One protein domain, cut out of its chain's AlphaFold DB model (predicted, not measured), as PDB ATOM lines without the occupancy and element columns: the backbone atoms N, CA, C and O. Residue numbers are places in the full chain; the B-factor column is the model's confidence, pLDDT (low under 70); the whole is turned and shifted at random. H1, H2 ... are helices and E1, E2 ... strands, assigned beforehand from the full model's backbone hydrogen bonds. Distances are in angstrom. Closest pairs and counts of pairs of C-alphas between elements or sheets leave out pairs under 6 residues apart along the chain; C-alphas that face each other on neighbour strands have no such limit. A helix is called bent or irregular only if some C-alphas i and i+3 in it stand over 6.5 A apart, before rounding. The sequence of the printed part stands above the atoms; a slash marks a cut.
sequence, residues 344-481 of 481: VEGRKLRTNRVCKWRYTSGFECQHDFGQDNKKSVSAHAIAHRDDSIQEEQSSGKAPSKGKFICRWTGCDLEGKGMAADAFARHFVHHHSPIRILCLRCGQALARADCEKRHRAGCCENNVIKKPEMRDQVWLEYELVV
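What this domain is: This is residues 344 to 481 of the 481 residues of an uncharacterized protein of Lentinula edodes (UniProt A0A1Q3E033). Picture an elongated body in two lobes: in one, the long helix H1 has the shorter H2 packed steeply across its residues 377 to 385, with long loops beside the two helices; in the other, a small two-stranded sheet of E1 and E2 has H3 over one side and H4 near the other. A tight link from H2 to E2 joins the lobes, and residues 393 to 398 stick out at the far end of H1. The printed part has 138 residues with four named helices and two named strands, in the order E1, H1, H2, E2, H3, H4; the sheet's order is E1 - E2, antiparallel. The class is mostly helix, though under half of the residues are in named elements. With a radius of gyration of the C-alphas of 17.2 A the whole is only just compact, close to loose, and its C-alphas span 58 by 30 by 25 A.

How they stand to each other: Start at the first printed residue with E1, residues 344 to 347, whose antiparallel neighbour is E2, residues 434 to 438, at 152 degrees between their directions. Look at N 346 and O 435, 2.8 A apart, and at N 437 and O 344, also 2.8 A apart, both within hydrogen-bond range. Residues 436 to 437 of E2 also pair with residues 444 to 445, antiparallel, a stretch too short to be a named strand. Past a long link you reach H1, residues 374 to 394, which touches H2, residues 420 to 431, with residues 377 to 385 alone. Their closest C-alphas are those of Ala 381 and Ala 424, 6.4 A apart, and the two helices run opposite ways at a steep tilt of 56 degrees. Between them, residues 404 to 405 and 417 to 418 make another short antiparallel pairing. Next look at H3, residues 448 to 458, whose closest C-alpha to E2 is that of Glu 451, 7.2 A from the C-alpha of Ile 436. H4, residues 467 to 479, and E2 are near each other, with 5 pairs of C-alphas within 10 A; H4 and E1 are only just apart, at 8.1 A. H3 and H4 are apart, and each is apart from H1 and H2. In H2 and H3 every O i to N i+4 pair is within hydrogen-bond range, against 16 of 17 in H1 and 7 of 9 in H4.

Where its parts are: Find C-alpha 344 at (-24.091, 52.616, -24.241); from there E1 runs to C-alpha 347. H1 begins at C-alpha 374 at (-26.815, 39.285, -27.859) and runs 31.0 A to C-alpha 394. H2 is 15.7 A long from C-alpha 420 to C-alpha 431, and E2 follows with 13.2 A from C-alpha 434 to C-alpha 438. H3 runs 13.6 A and is irregular, but only just: C-alphas 455 and 458 are 6.8 A apart. H4 runs 19.1 A and ends at C-alpha 479 at (-17.143, 55.268, -40.880).

The domain as a whole: The two C-alphas farthest apart are those of Gly 396 and Lys 466, at 57.9 A. The printed part has no cut and ends at Val 481, the chain's last residue. The links from E1 to H1, with 26 residues, and from H1 to H2, with 25, are long. Look in the B-factor column for the model's confidence: the mean pLDDT of the printed part is 75.4, and 42 residues are under 70, namely 345 to 352, 370 to 375, 397 to 402 and 460 to 481. H4 has a mean of 57.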
ATOM      1  N   VAL A 344     -22.887  52.764 -23.408       73.31
ATOM      2  CA  VAL A 344     -24.091  52.616 -24.241       73.31
ATOM      3  C   VAL A 344     -23.917  51.399 -25.147       73.31
ATOM      4  O   VAL A 344     -22.845  51.173 -25.703       73.31
ATOM      5  N   GLU A 345     -24.964  50.590 -25.309       69.19
ATOM      6  CA  GLU A 345     -24.927  49.459 -26.239       69.19
ATOM      7  C   GLU A 345     -24.951  49.967 -27.688       69.19
ATOM      8  O   GLU A 345     -25.979  50.418 -28.190       69.19
ATOM      9  N   GLY A 346     -23.801  49.876 -28.353       62.50
ATOM     10  CA  GLY A 346     -23.623  50.133 -29.775       62.50
ATOM     11  C   GLY A 346     -24.299  49.053 -30.609       62.50
ATOM     12  O   GLY A 346     -23.639  48.135 -31.101       62.50
ATOM     13  N   ARG A 347     -25.622  49.165 -30.765       57.56
ATOM     14  CA  ARG A 347     -26.372  48.474 -31.816       57.56
ATOM     15  C   ARG A 347     -26.185  49.252 -33.112       57.56
ATOM     16  O   ARG A 347     -26.830  50.279 -33.310       57.56
ATOM     17  N   LYS A 348     -25.285  48.778 -33.977       51.44
ATOM     18  CA  LYS A 348     -25.111  49.347 -35.318       51.44
ATOM     19  C   LYS A 348     -26.443  49.347 -36.064       51.44
ATOM     20  O   LYS A 348     -27.064  48.297 -36.221       51.44
ATOM     21  N   LEU A 349     -26.857  50.505 -36.574       48.19
ATOM     22  CA  LEU A 349     -28.071  50.593 -37.383       48.19
ATOM     23  C   LEU A 349     -27.850  50.131 -38.829       48.19
ATOM     24  O   LEU A 349     -28.833  49.739 -39.465       48.19
ATOM     25  N   ARG A 350     -26.605  50.116 -39.343       46.47
ATOM     26  CA  ARG A 350     -26.309  49.796 -40.757       46.47
ATOM     27  C   ARG A 350     -25.212  48.749 -41.016       46.47
ATOM     28  O   ARG A 350     -25.531  47.711 -41.585       46.47
ATOM     29  N   THR A 351     -23.945  48.976 -40.658       50.03
ATOM     30  CA  THR A 351     -22.837  48.120 -41.151       50.03
ATOM     31  C   THR A 351     -22.674  46.786 -40.392       50.03
ATOM     32  O   THR A 351     -22.944  46.692 -39.197       50.03
ATOM     33  N   ASN A 352     -22.237  45.730 -41.096       59.03
ATOM     34  CA  ASN A 352     -22.063  44.341 -40.606       59.03
ATOM     35  C   ASN A 352     -23.279  43.713 -39.887       59.03
ATOM     36  O   ASN A 352     -23.120  42.892 -38.988       59.03
ATOM     37  N   ARG A 353     -24.498  44.069 -40.312       70.62
ATOM     38  CA  ARG A 353     -25.733  43.374 -39.915       70.62
ATOM     39  C   ARG A 353     -25.755  41.897 -40.322       70.62
ATOM     40  O   ARG A 353     -26.124  41.058 -39.513       70.62
ATOM     41  N   VAL A 354     -25.341  41.588 -41.551       82.38
ATOM     42  CA  VAL A 354     -25.299  40.216 -42.078       82.38
ATOM     43  C   VAL A 354     -23.969  39.551 -41.719       82.38
ATOM     44  O   VAL A 354     -22.913  40.192 -41.769       82.38
ATOM     45  N   CYS A 355     -24.027  38.269 -41.361       87.38
ATOM     46  CA  CYS A 355     -22.867  37.397 -41.230       87.38
ATOM     47  C   CYS A 355     -22.049  37.357 -42.541       87.38
ATOM     48  O   CYS A 355     -22.600  37.481 -43.629       87.38
ATOM     49  N   LYS A 356     -20.723  37.187 -42.450       88.50
ATOM     50  CA  LYS A 356     -19.837  37.005 -43.621       88.50
ATOM     51  C   LYS A 356     -19.038  35.708 -43.524       88.50
ATOM     52  O   LYS A 356     -17.860  35.657 -43.854       88.50
ATOM     53  N   TRP A 357     -19.655  34.664 -42.977       90.25
ATOM     54  CA  TRP A 357     -19.038  33.346 -42.851       90.25
ATOM     55  C   TRP A 357     -19.131  32.555 -44.156       90.25
ATOM     56  O   TRP A 357     -20.220  32.441 -44.718       90.25
ATOM     57  N   ARG A 358     -18.017  31.975 -44.612       89.94
ATOM     58  CA  ARG A 358     -17.936  31.167 -45.835       89.94
ATOM     59  C   ARG A 358     -17.934  29.671 -45.541       89.94
ATOM     60  O   ARG A 358     -17.055  29.152 -44.851       89.94
ATOM     61  N   TYR A 359     -18.884  28.960 -46.133       86.25
ATOM     62  CA  TYR A 359     -18.913  27.493 -46.147       86.25
ATOM     63  C   TYR A 359     -17.897  26.922 -47.157       86.25
ATOM     64  O   TYR A 359     -17.455  27.645 -48.053       86.25
ATOM     65  N   THR A 360     -17.532  25.631 -47.072       81.38
ATOM     66  CA  THR A 360     -16.649  24.997 -48.094       81.38
ATOM     67  C   THR A 360     -17.220  25.088 -49.509       81.38
ATOM     68  O   THR A 360     -16.466  25.179 -50.473       81.38
ATOM     69  N   SER A 361     -18.548  25.142 -49.633       82.62
ATOM     70  CA  SER A 361     -19.284  25.360 -50.882       82.62
ATOM     71  C   SER A 361     -19.115  26.766 -51.489       82.62
ATOM     72  O   SER A 361     -19.688  27.050 -52.537       82.62
ATOM     73  N   GLY A 362     -18.349  27.660 -50.853       83.31
ATOM     74  CA  GLY A 362     -17.991  28.990 -51.360       83.31
ATOM     75  C   GLY A 362     -19.003  30.101 -51.058       83.31
ATOM     76  O   GLY A 362     -18.618  31.276 -51.090       83.31
ATOM     77  N   PHE A 363     -20.248  29.738 -50.726       87.38
ATOM     78  CA  PHE A 363     -21.336  30.647 -50.349       87.38
ATOM     79  C   PHE A 363     -21.098  31.335 -48.994       87.38
ATOM     80  O   PHE A 363     -20.536  30.741 -48.070       87.38
ATOM     81  N   GLU A 364     -21.586  32.573 -48.866       90.12
ATOM     82  CA  GLU A 364     -21.615  33.337 -47.612       90.12
ATOM     83  C   GLU A 364     -22.942  33.161 -46.858       90.12
ATOM     84  O   GLU A 364     -24.022  33.180 -47.457       90.12
ATOM     85  N   CYS A 365     -22.870  33.025 -45.533       90.06
ATOM     86  CA  CYS A 365     -24.028  32.872 -44.657       90.06
ATOM     87  C   CYS A 365     -24.881  34.151 -44.594       90.06
ATOM     88  O   CYS A 365     -24.489  35.142 -43.986       90.06
ATOM     89  N   GLN A 366     -26.097  34.109 -45.146       86.81
ATOM     90  CA  GLN A 366     -27.016  35.257 -45.226       86.81
ATOM     91  C   GLN A 366     -27.782  35.552 -43.916       86.81
ATOM     92  O   GLN A 366     -28.908  36.046 -43.942       86.81
ATOM     93  N   HIS A 367     -27.214  35.227 -42.751       85.94
ATOM     94  CA  HIS A 367     -27.870  35.467 -41.463       85.94
ATOM     95  C   HIS A 367     -27.741  36.940 -41.042       85.94
ATOM     96  O   HIS A 367     -26.658  37.388 -40.667       85.94
ATOM     97  N   ASP A 368     -28.846  37.690 -41.095       84.19
ATOM     98  CA  ASP A 368     -28.942  39.055 -40.561       84.19
ATOM     99  C   ASP A 368     -29.167  39.025 -39.037       84.19
ATOM    100  O   ASP A 368     -30.168  38.498 -38.550       84.19
ATOM    101  N   PHE A 369     -28.265  39.651 -38.276       76.50
ATOM    102  CA  PHE A 369     -28.386  39.914 -36.835       76.50
ATOM    103  C   PHE A 369     -29.373  41.065 -36.514       76.50
ATOM    104  O   PHE A 369     -29.229  41.770 -35.508       76.50
ATOM    105  N   GLY A 370     -30.338  41.315 -37.400       62.00
ATOM    106  CA  GLY A 370     -31.204  42.487 -37.431       62.00
ATOM    107  C   GLY A 370     -32.006  42.673 -36.145       62.00
ATOM    108  O   GLY A 370     -32.864  41.868 -35.813       62.00
ATOM    109  N   GLN A 371     -31.729  43.774 -35.439       58.66
ATOM    110  CA  GLN A 371     -32.307  44.192 -34.147       58.66
ATOM    111  C   GLN A 371     -32.111  43.247 -32.939       58.66
ATOM    112  O   GLN A 371     -32.078  43.750 -31.808       58.66
ATOM    113  N   ASP A 372     -31.956  41.935 -33.132       54.31
ATOM    114  CA  ASP A 372     -32.282  40.957 -32.093       54.31
ATOM    115  C   ASP A 372     -31.106  40.352 -31.298       54.31
ATOM    116  O   ASP A 372     -30.246  39.638 -31.813       54.31
ATOM    117  N   ASN A 373     -31.167  40.581 -29.979       61.50
ATOM    118  CA  ASN A 373     -30.540  39.835 -28.878       61.50
ATOM    119  C   ASN A 373     -29.063  39.388 -28.999       61.50
ATOM    120  O   ASN A 373     -28.737  38.458 -29.716       61.50
ATOM    121  N   LYS A 374     -28.194  39.821 -28.066       64.75
ATOM    122  CA  LYS A 374     -26.815  39.285 -27.859       64.75
ATOM    123  C   LYS A 374     -26.691  37.745 -27.793       64.75
ATOM    124  O   LYS A 374     -25.603  37.200 -28.000       64.75
ATOM    125  N   LYS A 375     -27.788  37.042 -27.483       67.62
ATOM    126  CA  LYS A 375     -27.883  35.576 -27.503       67.62
ATOM    127  C   LYS A 375     -27.827  34.995 -28.926       67.62
ATOM    128  O   LYS A 375     -27.202  33.952 -29.084       67.62
ATOM    129  N   SER A 376     -28.402  35.669 -29.931       77.06
ATOM    130  CA  SER A 376     -28.421  35.229 -31.338       77.06
ATOM    131  C   SER A 376     -26.996  35.087 -31.875       77.06
ATOM    132  O   SER A 376     -26.573  33.982 -32.188       77.06
ATOM    133  N   VAL A 377     -26.206  36.165 -31.826       77.44
ATOM    134  CA  VAL A 377     -24.804  36.199 -32.279       77.44
ATOM    135  C   VAL A 377     -23.957  35.118 -31.600       77.44
ATOM    136  O   VAL A 377     -23.120  34.491 -32.240       77.44
ATOM    137  N   SER A 378     -24.185  34.877 -30.306       79.06
ATOM    138  CA  SER A 378     -23.443  33.867 -29.542       79.06
ATOM    139  C   SER A 378     -23.821  32.434 -29.942       79.06
ATOM    140  O   SER A 378     -22.939  31.589 -30.051       79.06
ATOM    141  N   ALA A 379     -25.106  32.159 -30.185       85.00
ATOM    142  CA  ALA A 379     -25.579  30.854 -30.654       85.00
ATOM    143  C   ALA A 379     -25.191  30.594 -32.120       85.00
ATOM    144  O   ALA A 379     -24.756  29.501 -32.463       85.00
ATOM    145  N   HIS A 380     -25.265  31.617 -32.970       88.50
ATOM    146  CA  HIS A 380     -24.868  31.558 -34.374       88.50
ATOM    147  C   HIS A 380     -23.354  31.331 -34.543       88.50
ATOM    148  O   HIS A 380     -22.933  30.524 -35.367       88.50
ATOM    149  N   ALA A 381     -22.527  31.941 -33.684       84.75
ATOM    150  CA  ALA A 381     -21.099  31.621 -33.601       84.75
ATOM    151  C   ALA A 381     -20.840  30.147 -33.230       84.75
ATOM    152  O   ALA A 381     -19.863  29.564 -33.689       84.75
ATOM    153  N   ILE A 382     -21.700  29.539 -32.402       86.81
ATOM    154  CA  ILE A 382     -21.608  28.115 -32.044       86.81
ATOM    155  C   ILE A 382     -22.057  27.230 -33.215       86.81
ATOM    156  O   ILE A 382     -21.378  26.250 -33.493       86.81
ATOM    157  N   ALA A 383     -23.102  27.609 -33.958       89.06
ATOM    158  CA  ALA A 383     -23.493  26.902 -35.181       89.06
ATOM    159  C   ALA A 383     -22.318  26.820 -36.175       89.06
ATOM    160  O   ALA A 383     -21.902  25.726 -36.525       89.06
ATOM    161  N   HIS A 384     -21.671  27.945 -36.497       88.94
ATOM    162  CA  HIS A 384     -20.493  27.960 -37.379       88.94
ATOM    163  C   HIS A 384     -19.256  27.243 -36.826       88.94
ATOM    164  O   HIS A 384     -18.443  26.716 -37.592       88.94
ATOM    165  N   ARG A 385     -19.101  27.191 -35.497       85.00
ATOM    166  CA  ARG A 385     -18.084  26.348 -34.859       85.00
ATOM    167  C   ARG A 385     -18.345  24.872 -35.172       85.00
ATOM    168  O   ARG A 385     -17.397  24.152 -35.472       85.00
ATOM    169  N   ASP A 386     -19.602  24.446 -35.096       85.44
ATOM    170  CA  ASP A 386     -20.008  23.046 -35.214       85.44
ATOM    171  C   ASP A 386     -20.133  22.607 -36.687       85.44
ATOM    172  O   ASP A 386     -19.668  21.514 -37.021       85.44
ATOM    173  N   ASP A 387     -20.559  23.505 -37.590       83.50
ATOM    174  CA  ASP A 387     -20.406  23.391 -39.054       83.50
ATOM    175  C   ASP A 387     -18.948  23.027 -39.411       83.50
ATOM    176  O   ASP A 387     -18.679  22.077 -40.150       83.50
ATOM    177  N   SER A 388     -17.980  23.747 -38.821       79.81
ATOM    178  CA  SER A 388     -16.548  23.515 -39.050       79.81
ATOM    179  C   SER A 388     -16.039  22.182 -38.482       79.81
ATOM    180  O   SER A 388     -14.998  21.717 -38.947       79.81
ATOM    181  N   ILE A 389     -16.718  21.563 -37.506       81.19
ATOM    182  CA  ILE A 389     -16.405  20.186 -37.077       81.19
ATOM    183  C   ILE A 389     -16.923  19.204 -38.128       81.19
ATOM    184  O   ILE A 389     -16.203  18.287 -38.526       81.19
ATOM    185  N   GLN A 390     -18.171  19.388 -38.567       80.44
ATOM    186  CA  GLN A 390     -18.847  18.475 -39.484       80.44
ATOM    187  C   GLN A 390     -18.144  18.420 -40.850       80.44
ATOM    188  O   GLN A 390     -18.003  17.337 -41.417       80.44
ATOM    189  N   GLU A 391     -17.629  19.550 -41.340       75.06
ATOM    190  CA  GLU A 391     -16.811  19.604 -42.559       75.06
ATOM    191  C   GLU A 391     -15.403  18.993 -42.390       75.06
ATOM    192  O   GLU A 391     -14.904  18.366 -43.325       75.06
ATOM    193  N   GLU A 392     -14.746  19.113 -41.222       74.19
ATOM    194  CA  GLU A 392     -13.498  18.361 -40.987       74.19
ATOM    195  C   GLU A 392     -13.776  16.850 -41.010       74.19
ATOM    196  O   GLU A 392     -13.064  16.113 -41.696       74.19
ATOM    197  N   GLN A 393     -14.840  16.392 -40.339       74.19
ATOM    198  CA  GLN A 393     -15.225  14.976 -40.297       74.19
ATOM    199  C   GLN A 393     -15.610  14.418 -41.677       74.19
ATOM    200  O   GLN A 393     -15.169  13.323 -42.032       74.19
ATOM    201  N   SER A 394     -16.388  15.155 -42.478       75.19
ATOM    202  CA  SER A 394     -16.796  14.703 -43.819       75.19
ATOM    203  C   SER A 394     -15.640  14.678 -44.825       75.19
ATOM    204  O   SER A 394     -15.690  13.915 -45.788       75.19
ATOM    205  N   SER A 395     -14.560  15.430 -44.578       72.06
ATOM    206  CA  SER A 395     -13.348  15.419 -45.414       72.06
ATOM    207  C   SER A 395     -12.514  14.127 -45.324       72.06
ATOM    208  O   SER A 395     -11.485  14.015 -45.995       72.06
ATOM    209  N   GLY A 396     -12.895  13.176 -44.461       73.12
ATOM    210  CA  GLY A 396     -12.167  11.924 -44.220       73.12
ATOM    211  C   GLY A 396     -10.850  12.089 -43.450       73.12
ATOM    212  O   GLY A 396     -10.217  11.099 -43.081       73.12
ATOM    213  N   LYS A 397     -10.428  13.326 -43.164       68.31
ATOM    214  CA  LYS A 397      -9.293  13.619 -42.287       68.31
ATOM    215  C   LYS A 397      -9.759  13.522 -40.838       68.31
ATOM    216  O   LYS A 397     -10.790  14.077 -40.475       68.31
ATOM    217  N   ALA A 398      -8.987  12.837 -39.994       63.09
ATOM    218  CA  ALA A 398      -9.283  12.786 -38.566       63.09
ATOM    219  C   ALA A 398      -9.320  14.223 -37.998       63.09
ATOM    220  O   ALA A 398      -8.325  14.939 -38.162       63.09
ATOM    221  N   PRO A 399     -10.425  14.657 -37.356       63.72
ATOM    222  CA  PRO A 399     -10.605  16.050 -36.963       63.72
ATOM    223  C   PRO A 399      -9.490  16.488 -36.014       63.72
ATOM    224  O   PRO A 399      -9.075  15.733 -35.122       63.72
ATOM    225  N   SER A 400      -8.985  17.703 -36.212       66.00
ATOM    226  CA  SER A 400      -7.716  18.179 -35.660       66.00
ATOM    227  C   SER A 400      -7.845  18.583 -34.179       66.00
ATOM    228  O   SER A 400      -7.757  19.751 -33.805       66.00
ATOM    229  N   LYS A 401      -8.096  17.567 -33.332       67.94
ATOM    230  CA  LYS A 401      -8.488  17.592 -31.906       67.94
ATOM    231  C   LYS A 401      -8.501  18.985 -31.262       67.94
ATOM    232  O   LYS A 401      -7.526  19.420 -30.653       67.94
ATOM    233  N   GLY A 402      -9.663  19.634 -31.342       69.31
ATOM    234  CA  GLY A 402      -9.961  20.877 -30.631       69.31
ATOM    235  C   GLY A 402      -9.545  22.167 -31.341       69.31
ATOM    236  O   GLY A 402      -9.605  23.218 -30.703       69.31
ATOM    237  N   LYS A 403      -9.142  22.118 -32.617       81.81
ATOM    238  CA  LYS A 403      -8.908  23.308 -33.445       81.81
ATOM    239  C   LYS A 403     -10.129  23.632 -34.309       81.81
ATOM    240  O   LYS A 403     -10.671  22.772 -34.984       81.81
ATOM    241  N   PHE A 404     -10.514  24.902 -34.297       85.81
ATOM    242  CA  PHE A 404     -11.647  25.473 -35.017       85.81
ATOM    243  C   PHE A 404     -11.137  26.626 -35.875       85.81
ATOM    244  O   PHE A 404     -10.454  27.521 -35.366       85.81
ATOM    245  N   ILE A 405     -11.422  26.598 -37.171       87.25
ATOM    246  CA  ILE A 405     -10.898  27.564 -38.140       87.25
ATOM    247  C   ILE A 405     -11.931  28.670 -38.347       87.25
ATOM    248  O   ILE A 405     -13.097  28.382 -38.589       87.25
ATOM    249  N   CYS A 406     -11.522  29.940 -38.278       89.50
ATOM    250  CA  CYS A 406     -12.393  31.025 -38.731       89.50
ATOM    251  C   CYS A 406     -12.461  31.040 -40.263       89.50
ATOM    252  O   CYS A 406     -11.436  30.869 -40.922       89.50
ATOM    253  N   ARG A 407     -13.653  31.271 -40.821       90.12
ATOM    254  CA  ARG A 407     -13.872  31.503 -42.259       90.12
ATOM    255  C   ARG A 407     -14.746  32.724 -42.516       90.12
ATOM    256  O   ARG A 407     -15.612  32.726 -43.384       90.12
ATOM    257  N   TRP A 408     -14.576  33.749 -41.692       90.81
ATOM    258  CA  TRP A 408     -15.214  35.034 -41.923       90.81
ATOM    259  C   TRP A 408     -14.422  35.803 -42.982       90.81
ATOM    260  O   TRP A 408     -13.224  36.015 -42.793       90.81
ATOM    261  N   THR A 409     -15.076  36.224 -44.064       88.50
ATOM    262  CA  THR A 409     -14.441  36.877 -45.217       88.50
ATOM    263  C   THR A 409     -13.598  38.076 -44.786       88.50
ATOM    264  O   THR A 409     -14.116  39.040 -44.215       88.50
ATOM    265  N   GLY A 410     -12.291  38.024 -45.071       85.69
ATOM    266  CA  GLY A 410     -11.347  39.092 -44.728       85.69
ATOM    267  C   GLY A 410     -10.852  39.056 -43.277       85.69
ATOM    268  O   GLY A 410     -10.513  40.098 -42.721       85.69
ATOM    269  N   CYS A 411     -10.830  37.885 -42.638       89.50
ATOM    270  CA  CYS A 411     -10.303  37.726 -41.286       89.50
ATOM    271  C   CYS A 411      -8.804  37.373 -41.276       89.50
ATOM    272  O   CYS A 411      -8.398  36.363 -41.842       89.50
ATOM    273  N   ASP A 412      -7.987  38.098 -40.502       87.12
ATOM    274  CA  ASP A 412      -6.553  37.786 -40.318       87.12
ATOM    275  C   ASP A 412      -6.279  36.389 -39.729       87.12
ATOM    276  O   ASP A 412      -5.147  35.897 -39.775       87.12
ATOM    277  N   LEU A 413      -7.291  35.755 -39.123       86.44
ATOM    278  CA  LEU A 413      -7.241  34.398 -38.573       86.44
ATOM    279  C   LEU A 413      -7.973  33.363 -39.444       86.44
ATOM    280  O   LEU A 413      -8.201  32.236 -38.997       86.44
ATOM    281  N   GLU A 414      -8.303  33.712 -40.689       84.88
ATOM    282  CA  GLU A 414      -8.791  32.757 -41.681       84.88
ATOM    283  C   GLU A 414      -7.760  31.635 -41.908       84.88
ATOM    284  O   GLU A 414      -6.545  31.853 -41.886       84.88
ATOM    285  N   GLY A 415      -8.238  30.391 -42.001       79.19
ATOM    286  CA  GLY A 415      -7.388  29.193 -42.085       79.19
ATOM    287  C   GLY A 415      -6.639  28.804 -40.795       79.19
ATOM    288  O   GLY A 415      -6.071  27.713 -40.732       79.19
ATOM    289  N   LYS A 416      -6.633  29.638 -39.742       86.00
ATOM    290  CA  LYS A 416      -5.857  29.392 -38.509       86.00
ATOM    291  C   LYS A 416      -6.722  28.725 -37.434       86.00
ATOM    292  O   LYS A 416      -7.656  29.319 -36.905       86.00
ATOM    293  N   GLY A 417      -6.380  27.482 -37.089       85.88
ATOM    294  CA  GLY A 417      -7.096  26.689 -36.085       85.88
ATOM    295  C   GLY A 417      -6.887  27.180 -34.646       85.88
ATOM    296  O   GLY A 417      -5.759  27.221 -34.154       85.88
ATOM    297  N   MET A 418      -7.983  27.497 -33.956       89.12
ATOM    298  CA  MET A 418      -8.043  28.025 -32.584       89.12
ATOM    299  C   MET A 418      -8.780  27.066 -31.637       89.12
ATOM    300  O   MET A 418      -9.652  26.334 -32.080       89.12
ATOM    301  N   ALA A 419      -8.506  27.096 -30.329       88.75
ATOM    302  CA  ALA A 419      -9.308  26.353 -29.342       88.75
ATOM    303  C   ALA A 419     -10.765  26.866 -29.274       88.75
ATOM    304  O   ALA A 419     -10.994  28.047 -29.524       88.75
ATOM    305  N   ALA A 420     -11.736  26.036 -28.865       84.44
ATOM    306  CA  ALA A 420     -13.169  26.397 -28.831       84.44
ATOM    307  C   ALA A 420     -13.454  27.749 -28.139       84.44
ATOM    308  O   ALA A 420     -14.094  28.632 -28.714       84.44
ATOM    309  N   ASP A 421     -12.906  27.954 -26.938       84.12
ATOM    310  CA  ASP A 421     -13.076  29.199 -26.176       84.12
ATOM    311  C   ASP A 421     -12.320  30.386 -26.783       84.12
ATOM    312  O   ASP A 421     -12.647  31.542 -26.512       84.12
ATOM    313  N   ALA A 422     -11.269  30.135 -27.567       87.50
ATOM    314  CA  ALA A 422     -10.573  31.173 -28.323       87.50
ATOM    315  C   ALA A 422     -11.384  31.566 -29.567       87.50
ATOM    316  O   ALA A 422     -11.575  32.757 -29.791       87.50
ATOM    317  N   PHE A 423     -11.941  30.592 -30.292       88.19
ATOM    318  CA  PHE A 423     -12.821  30.799 -31.442       88.19
ATOM    319  C   PHE A 423     -14.073  31.606 -31.070       88.19
ATOM    320  O   PHE A 423     -14.325  32.653 -31.662       88.19
ATOM    321  N   ALA A 424     -14.817  31.185 -30.040       84.50
ATOM    322  CA  ALA A 424     -16.038  31.875 -29.619       84.50
ATOM    323  C   ALA A 424     -15.758  33.319 -29.154       84.50
ATOM    324  O   ALA A 424     -16.517  34.240 -29.462       84.50
ATOM    325  N   ARG A 425     -14.628  33.551 -28.466       84.62
ATOM    326  CA  ARG A 425     -14.178  34.913 -28.138       84.62
ATOM    327  C   ARG A 425     -13.795  35.694 -29.390       84.62
ATOM    328  O   ARG A 425     -14.249  36.824 -29.517       84.62
ATOM    329  N   HIS A 426     -13.006  35.123 -30.295       89.62
ATOM    330  CA  HIS A 426     -12.584  35.769 -31.537       89.62
ATOM    331  C   HIS A 426     -13.790  36.208 -32.385       89.62
ATOM    332  O   HIS A 426     -13.880  37.385 -32.731       89.62
ATOM    333  N   PHE A 427     -14.762  35.321 -32.619       87.19
ATOM    334  CA  PHE A 427     -15.978  35.646 -33.369       87.19
ATOM    335  C   PHE A 427     -16.738  36.819 -32.732       87.19
ATOM    336  O   PHE A 427     -17.070  37.791 -33.407       87.19
ATOM    337  N   VAL A 428     -16.960  36.798 -31.414       83.31
ATOM    338  CA  VAL A 428     -17.650  37.911 -30.739       83.31
ATOM    339  C   VAL A 428     -16.810  39.199 -30.751       83.31
ATOM    340  O   VAL A 428     -17.357  40.288 -30.919       83.31
ATOM    341  N   HIS A 429     -15.486  39.105 -30.614       81.38
ATOM    342  CA  HIS A 429     -14.599  40.270 -30.584       81.38
ATOM    343  C   HIS A 429     -14.450  40.971 -31.936       81.38
ATOM    344  O   HIS A 429     -14.493  42.198 -31.967       81.38
ATOM    345  N   HIS A 430     -14.300  40.222 -33.027       82.31
ATOM    346  CA  HIS A 430     -14.068  40.789 -34.358       82.31
ATOM    347  C   HIS A 430     -15.379  40.922 -35.141       82.31
ATOM    348  O   HIS A 430     -15.696  42.011 -35.613       82.31
ATOM    349  N   HIS A 431     -16.207  39.877 -35.162       83.81
ATOM    350  CA  HIS A 431     -17.273  39.712 -36.160       83.81
ATOM    351  C   HIS A 431     -18.679  40.079 -35.669       83.81
ATOM    352  O   HIS A 431     -19.546  40.397 -36.475       83.81
ATOM    353  N   SER A 432     -18.923  40.100 -34.352       77.62
ATOM    354  CA  SER A 432     -20.206  40.584 -33.812       77.62
ATOM    355  C   SER A 432     -20.466  42.052 -34.191       77.62
ATOM    356  O   SER A 432     -19.599  42.892 -33.938       77.62
ATOM    357  N   PRO A 433     -21.670  42.419 -34.677       71.62
ATOM    358  CA  PRO A 433     -22.038  43.826 -34.868       71.62
ATOM    359  C   PRO A 433     -22.242  44.580 -33.548       71.62
ATOM    360  O   PRO A 433     -22.239  45.811 -33.532       71.62
ATOM    361  N   ILE A 434     -22.440  43.860 -32.438       71.81
ATOM    362  CA  ILE A 434     -22.797  44.443 -31.148       71.81
ATOM    363  C   ILE A 434     -21.526  44.889 -30.426       71.81
ATOM    364  O   ILE A 434     -20.642  44.082 -30.121       71.81
ATOM    365  N   ARG A 435     -21.463  46.179 -30.092       77.00
ATOM    366  CA  ARG A 435     -20.444  46.753 -29.201       77.00
ATOM    367  C   ARG A 435     -21.088  47.416 -27.989       77.00
ATOM    368  O   ARG A 435     -22.301  47.571 -27.890       77.00
ATOM    369  N   ILE A 436     -20.246  47.805 -27.047       80.12
ATOM    370  CA  ILE A 436     -20.571  48.569 -25.852       80.12
ATOM    371  C   ILE A 436     -19.610  49.760 -25.860       80.12
ATOM    372  O   ILE A 436     -18.414  49.589 -25.627       80.12
ATOM    373  N   LEU A 437     -20.106  50.940 -26.216       81.06
ATOM    374  CA  LEU A 437     -19.312  52.158 -26.334       81.06
ATOM    375  C   LEU A 437     -19.170  52.814 -24.962       81.06
ATOM    376  O   LEU A 437     -20.176  53.215 -24.375       81.06
ATOM    377  N   CYS A 438     -17.946  52.955 -24.453       84.50
ATOM    378  CA  CYS A 438     -17.705  53.750 -23.253       84.50
ATOM    379  C   CYS A 438     -17.732  55.245 -23.594       84.50
ATOM    380  O   CYS A 438     -16.856  55.729 -24.312       84.50
ATOM    381  N   LEU A 439     -18.699  55.985 -23.048       79.50
ATOM    382  CA  LEU A 439     -18.893  57.411 -23.329       79.50
ATOM    383  C   LEU A 439     -17.730  58.282 -22.834       79.50
ATOM    384  O   LEU A 439     -17.420  59.295 -23.445       79.50
ATOM    385  N   ARG A 440     -17.050  57.877 -21.753       79.44
ATOM    386  CA  ARG A 440     -15.979  58.677 -21.129       79.44
ATOM    387  C   ARG A 440     -14.741  58.785 -22.022       79.44
ATOM    388  O   ARG A 440     -14.200  59.868 -22.210       79.44
ATOM    389  N   CYS A 441     -14.305  57.670 -22.609       80.88
ATOM    390  CA  CYS A 441     -13.101  57.609 -23.444       80.88
ATOM    391  C   CYS A 441     -13.395  57.546 -24.956       80.88
ATOM    392  O   CYS A 441     -12.567  58.001 -25.748       80.88
ATOM    393  N   GLY A 442     -14.561  57.028 -25.357       77.12
ATOM    394  CA  GLY A 442     -14.919  56.701 -26.743       77.12
ATOM    395  C   GLY A 442     -14.557  55.272 -27.180       77.12
ATOM    396  O   GLY A 442     -14.690  54.945 -28.352       77.12
ATOM    397  N   GLN A 443     -14.085  54.398 -26.280       81.56
ATOM    398  CA  GLN A 443     -13.664  53.043 -26.656       81.56
ATOM    399  C   GLN A 443     -14.866  52.105 -26.855       81.56
ATOM    400  O   GLN A 443     -15.659  51.887 -25.936       81.56
ATOM    401  N   ALA A 444     -14.959  51.491 -28.037       78.12
ATOM    402  CA  ALA A 444     -15.905  50.416 -28.322       78.12
ATOM    403  C   ALA A 444     -15.400  49.068 -27.769       78.12
ATOM    404  O   ALA A 444     -14.293  48.623 -28.072       78.12
ATOM    405  N   LEU A 445     -16.225  48.395 -26.964       82.25
ATOM    406  CA  LEU A 445     -15.901  47.135 -26.288       82.25
ATOM    407  C   LEU A 445     -16.857  46.027 -26.750       82.25
ATOM    408  O   LEU A 445     -18.070  46.181 -26.673       82.25
ATOM    409  N   ALA A 446     -16.346  44.881 -27.197       77.88
ATOM    410  CA  ALA A 446     -17.200  43.825 -27.758       77.88
ATOM    411  C   ALA A 446     -18.046  43.045 -26.726       77.88
ATOM    412  O   ALA A 446     -19.002  42.370 -27.100       77.88
ATOM    413  N   ARG A 447     -17.684  43.061 -25.433       76.56
ATOM    414  CA  ARG A 447     -18.252  42.162 -24.405       76.56
ATOM    415  C   ARG A 447     -18.362  42.825 -23.027       76.56
ATOM    416  O   ARG A 447     -17.564  43.692 -22.672       76.56
ATOM    417  N   ALA A 448     -19.327  42.368 -22.225       79.19
ATOM    418  CA  ALA A 448     -19.631  42.912 -20.894       79.19
ATOM    419  C   ALA A 448     -18.534  42.646 -19.832       79.19
ATOM    420  O   ALA A 448     -18.438  43.355 -18.830       79.19
ATOM    421  N   ASP A 449     -17.667  41.650 -20.032       80.88
ATOM    422  CA  ASP A 449     -16.480  41.426 -19.194       80.88
ATOM    423  C   ASP A 449     -15.333  42.394 -19.538       80.88
ATOM    424  O   ASP A 449     -14.566  42.784 -18.656       80.88
ATOM    425  N   CYS A 450     -15.234  42.833 -20.796       82.81
ATOM    426  CA  CYS A 450     -14.370  43.944 -21.195       82.81
ATOM    427  C   CYS A 450     -14.880  45.268 -20.623       82.81
ATOM    428  O   CYS A 450     -14.094  45.988 -20.018       82.81
ATOM    429  N   GLU A 451     -16.186  45.540 -20.703       86.44
ATOM    430  CA  GLU A 451     -16.830  46.660 -19.995       86.44
ATOM    431  C   GLU A 451     -16.512  46.635 -18.493       86.44
ATOM    432  O   GLU A 451     -16.034  47.628 -17.945       86.44
ATOM    433  N   LYS A 452     -16.720  45.498 -17.814       84.75
ATOM    434  CA  LYS A 452     -16.458  45.372 -16.373       84.75
ATOM    435  C   LYS A 452     -14.990  45.643 -16.016       84.75
ATOM    436  O   LYS A 452     -14.736  46.258 -14.985       84.75
ATOM    437  N   ARG A 453     -14.036  45.216 -16.853       84.81
ATOM    438  CA  ARG A 453     -12.603  45.531 -16.680       84.81
ATOM    439  C   ARG A 453     -12.289  46.998 -16.983       84.81
ATOM    440  O   ARG A 453     -11.539  47.616 -16.235       84.81
ATOM    441  N   HIS A 454     -12.917  47.581 -18.002       87.50
ATOM    442  CA  HIS A 454     -12.761  48.996 -18.344       87.50
ATOM    443  C   HIS A 454     -13.262  49.905 -17.209       87.50
ATOM    444  O   HIS A 454     -12.514  50.760 -16.736       87.50
ATOM    445  N   ARG A 455     -14.458  49.622 -16.664       83.44
ATOM    446  CA  ARG A 455     -15.005  50.239 -15.434       83.44
ATOM    447  C   ARG A 455     -14.079  50.102 -14.215       83.44
ATOM    448  O   ARG A 455     -14.126  50.948 -13.332       83.44
ATOM    449  N   ALA A 456     -13.282  49.033 -14.137       82.56
ATOM    450  CA  ALA A 456     -12.441  48.720 -12.981       82.56
ATOM    451  C   ALA A 456     -11.029  49.338 -13.025       82.56
ATOM    452  O   ALA A 456     -10.319  49.242 -12.027       82.56
ATOM    453  N   GLY A 457     -10.611  49.951 -14.141       76.81
ATOM    454  CA  GLY A 457      -9.313  50.635 -14.207       76.81
ATOM    455  C   GLY A 457      -8.767  50.952 -15.601       76.81
ATOM    456  O   GLY A 457      -7.931  51.838 -15.707       76.81
ATOM    457  N   CYS A 458      -9.234  50.302 -16.675       74.88
ATOM    458  CA  CYS A 458      -8.718  50.573 -18.033       74.88
ATOM    459  C   CYS A 458      -9.334  51.821 -18.707       74.88
ATOM    460  O   CYS A 458      -9.094  52.064 -19.886       74.88
ATOM    461  N   CYS A 459     -10.152  52.596 -17.987       80.94
ATOM    462  CA  CYS A 459     -10.718  53.860 -18.455       80.94
ATOM    463  C   CYS A 459      -9.771  55.023 -18.118       80.94
ATOM    464  O   CYS A 459      -9.974  55.732 -17.134       80.94
ATOM    465  N   GLU A 460      -8.717  55.194 -18.920       67.44
ATOM    466  CA  GLU A 460      -7.671  56.210 -18.695       67.44
ATOM    467  C   GLU A 460      -8.234  57.645 -18.703       67.44
ATOM    468  O   GLU A 460      -7.847  58.489 -17.894       67.44
ATOM    469  N   ASN A 461      -9.227  57.904 -19.559       59.03
ATOM    470  CA  ASN A 461      -9.942  59.176 -19.604       59.03
ATOM    471  C   ASN A 461     -11.036  59.235 -18.527       59.03
ATOM    472  O   ASN A 461     -12.167  58.795 -18.729       59.03
ATOM    473  N   ASN A 462     -10.699  59.830 -17.378       53.25
ATOM    474  CA  ASN A 462     -11.662  60.122 -16.311       53.25
ATOM    475  C   ASN A 462     -12.556  61.350 -16.585       53.25
ATOM    476  O   ASN A 462     -13.561  61.536 -15.896       53.25
ATOM    477  N   VAL A 463     -12.219  62.172 -17.580       56.81
ATOM    478  CA  VAL A 463     -13.089  63.257 -18.054       56.81
ATOM    479  C   VAL A 463     -14.237  62.641 -18.849       56.81
ATOM    480  O   VAL A 463     -14.003  61.851 -19.759       56.81
ATOM    481  N   ILE A 464     -15.478  63.004 -18.525       56.19
ATOM    482  CA  ILE A 464     -16.631  62.644 -19.354       56.19
ATOM    483  C   ILE A 464     -16.527  63.465 -20.644       56.19
ATOM    484  O   ILE A 464     -16.776  64.673 -20.632       56.19
ATOM    485  N   LYS A 465     -16.140  62.828 -21.759       55.62
ATOM    486  CA  LYS A 465     -16.361  63.402 -23.092       55.62
ATOM    487  C   LYS A 465     -17.853  63.723 -23.216       55.62
ATOM    488  O   LYS A 465     -18.695  62.887 -22.899       55.62
ATOM    489  N   LYS A 466     -18.162  64.960 -23.611       55.66
ATOM    490  CA  LYS A 466     -19.528  65.498 -23.623       55.66
ATOM    491  C   LYS A 466     -20.522  64.586 -24.368       55.66
ATOM    492  O   LYS A 466     -20.108  63.944 -25.334       55.66
ATOM    493  N   PRO A 467     -21.833  64.646 -24.051       56.41
ATOM    494  CA  PRO A 467     -22.880  63.986 -24.837       56.41
ATOM    495  C   PRO A 467     -22.811  64.296 -26.339       56.41
ATOM    496  O   PRO A 467     -23.016  63.404 -27.144       56.41
ATOM    497  N   GLU A 468     -22.412  65.511 -26.722       60.25
ATOM    498  CA  GLU A 468     -22.148  65.918 -28.117       60.25
ATOM    499  C   GLU A 468     -21.149  64.981 -28.841       60.25
ATOM    500  O   GLU A 468     -21.332  64.633 -30.005       60.25
ATOM    501  N   MET A 469     -20.112  64.500 -28.140       56.28
ATOM    502  CA  MET A 469     -19.148  63.536 -28.686       56.28
ATOM    503  C   MET A 469     -19.644  62.086 -28.664       56.28
ATOM    504  O   MET A 469     -18.990  61.236 -29.263       56.28
ATOM    505  N   ARG A 470     -20.786  61.767 -28.038       58.53
ATOM    506  CA  ARG A 470     -21.409  60.444 -28.205       58.53
ATOM    507  C   ARG A 470     -21.778  60.235 -29.666       58.53
ATOM    508  O   ARG A 470     -21.431  59.195 -30.212       58.53
ATOM    509  N   ASP A 471     -22.421  61.225 -30.278       59.66
ATOM    510  CA  ASP A 471     -22.910  61.137 -31.654       59.66
ATOM    511  C   ASP A 471     -21.755  61.226 -32.658       59.66
ATOM    512  O   ASP A 471     -21.725  60.459 -33.619       59.66
ATOM    513  N   GLN A 472     -20.739  62.059 -32.397       55.69
ATOM    514  CA  GLN A 472     -19.539  62.086 -33.240       55.69
ATOM    515  C   GLN A 472     -18.724  60.783 -33.152       55.69
ATOM    516  O   GLN A 472     -18.326  60.258 -34.187       55.69
ATOM    517  N   VAL A 473     -18.530  60.197 -31.963       59.16
ATOM    518  CA  VAL A 473     -17.869  58.881 -31.845       59.16
ATOM    519  C   VAL A 473     -18.744  57.763 -32.436       59.16
ATOM    520  O   VAL A 473     -18.215  56.764 -32.918       59.16
ATOM    521  N   TRP A 474     -20.073  57.927 -32.467       60.06
ATOM    522  CA  TRP A 474     -20.972  57.026 -33.196       60.06
ATOM    523  C   TRP A 474     -20.760  57.120 -34.712       60.06
ATOM    524  O   TRP A 474     -20.621  56.090 -35.360       60.06
ATOM    525  N   LEU A 475     -20.666  58.336 -35.260       58.91
ATOM    526  CA  LEU A 475     -20.382  58.596 -36.677       58.91
ATOM    527  C   LEU A 475     -18.989  58.097 -37.088       58.91
ATOM    528  O   LEU A 475     -18.858  57.403 -38.091       58.91
ATOM    529  N   GLU A 476     -17.956  58.366 -36.287       55.97
ATOM    530  CA  GLU A 476     -16.610  57.814 -36.494       55.97
ATOM    531  C   GLU A 476     -16.632  56.270 -36.455       55.97
ATOM    532  O   GLU A 476     -15.981  55.618 -37.269       55.97
ATOM    533  N   TYR A 477     -17.453  55.664 -35.589       56.22
ATOM    534  CA  TYR A 477     -17.646  54.211 -35.542       56.22
ATOM    535  C   TYR A 477     -18.487  53.639 -36.708       56.22
ATOM    536  O   TYR A 477     -18.325  52.466 -37.055       56.22
ATOM    537  N   GLU A 478     -19.353  54.438 -37.343       55.94
ATOM    538  CA  GLU A 478     -20.042  54.075 -38.594       55.94
ATOM    539  C   GLU A 478     -19.140  54.216 -39.835       55.94
ATOM    540  O   GLU A 478     -19.381  53.532 -40.829       55.94
ATOM    541  N   LEU A 479     -18.092  55.046 -39.778       49.94
ATOM    542  CA  LEU A 479     -17.143  55.268 -40.880       49.94
ATOM    543  C   LEU A 479     -15.944  54.301 -40.885       49.94
ATOM    544  O   LEU A 479     -15.363  54.063 -41.940       49.94
ATOM    545  N   VAL A 480     -15.558  53.754 -39.727       47.38
ATOM    546  CA  VAL A 480     -14.353  52.909 -39.581       47.38
ATOM    547  C   VAL A 480     -14.630  51.400 -39.750       47.38
ATOM    548  O   VAL A 480     -13.681  50.628 -39.886       47.38
ATOM    549  N   VAL A 481     -15.900  50.948 -39.737       45.09
ATOM    550  CA  VAL A 481     -16.274  49.506 -39.715       45.09
ATOM    551  C   VAL A 481     -17.565  49.195 -40.477       45.09
ATOM    552  O   VAL A 481     -17.623  48.147 -41.154       45.09
TER     553      VAL A 481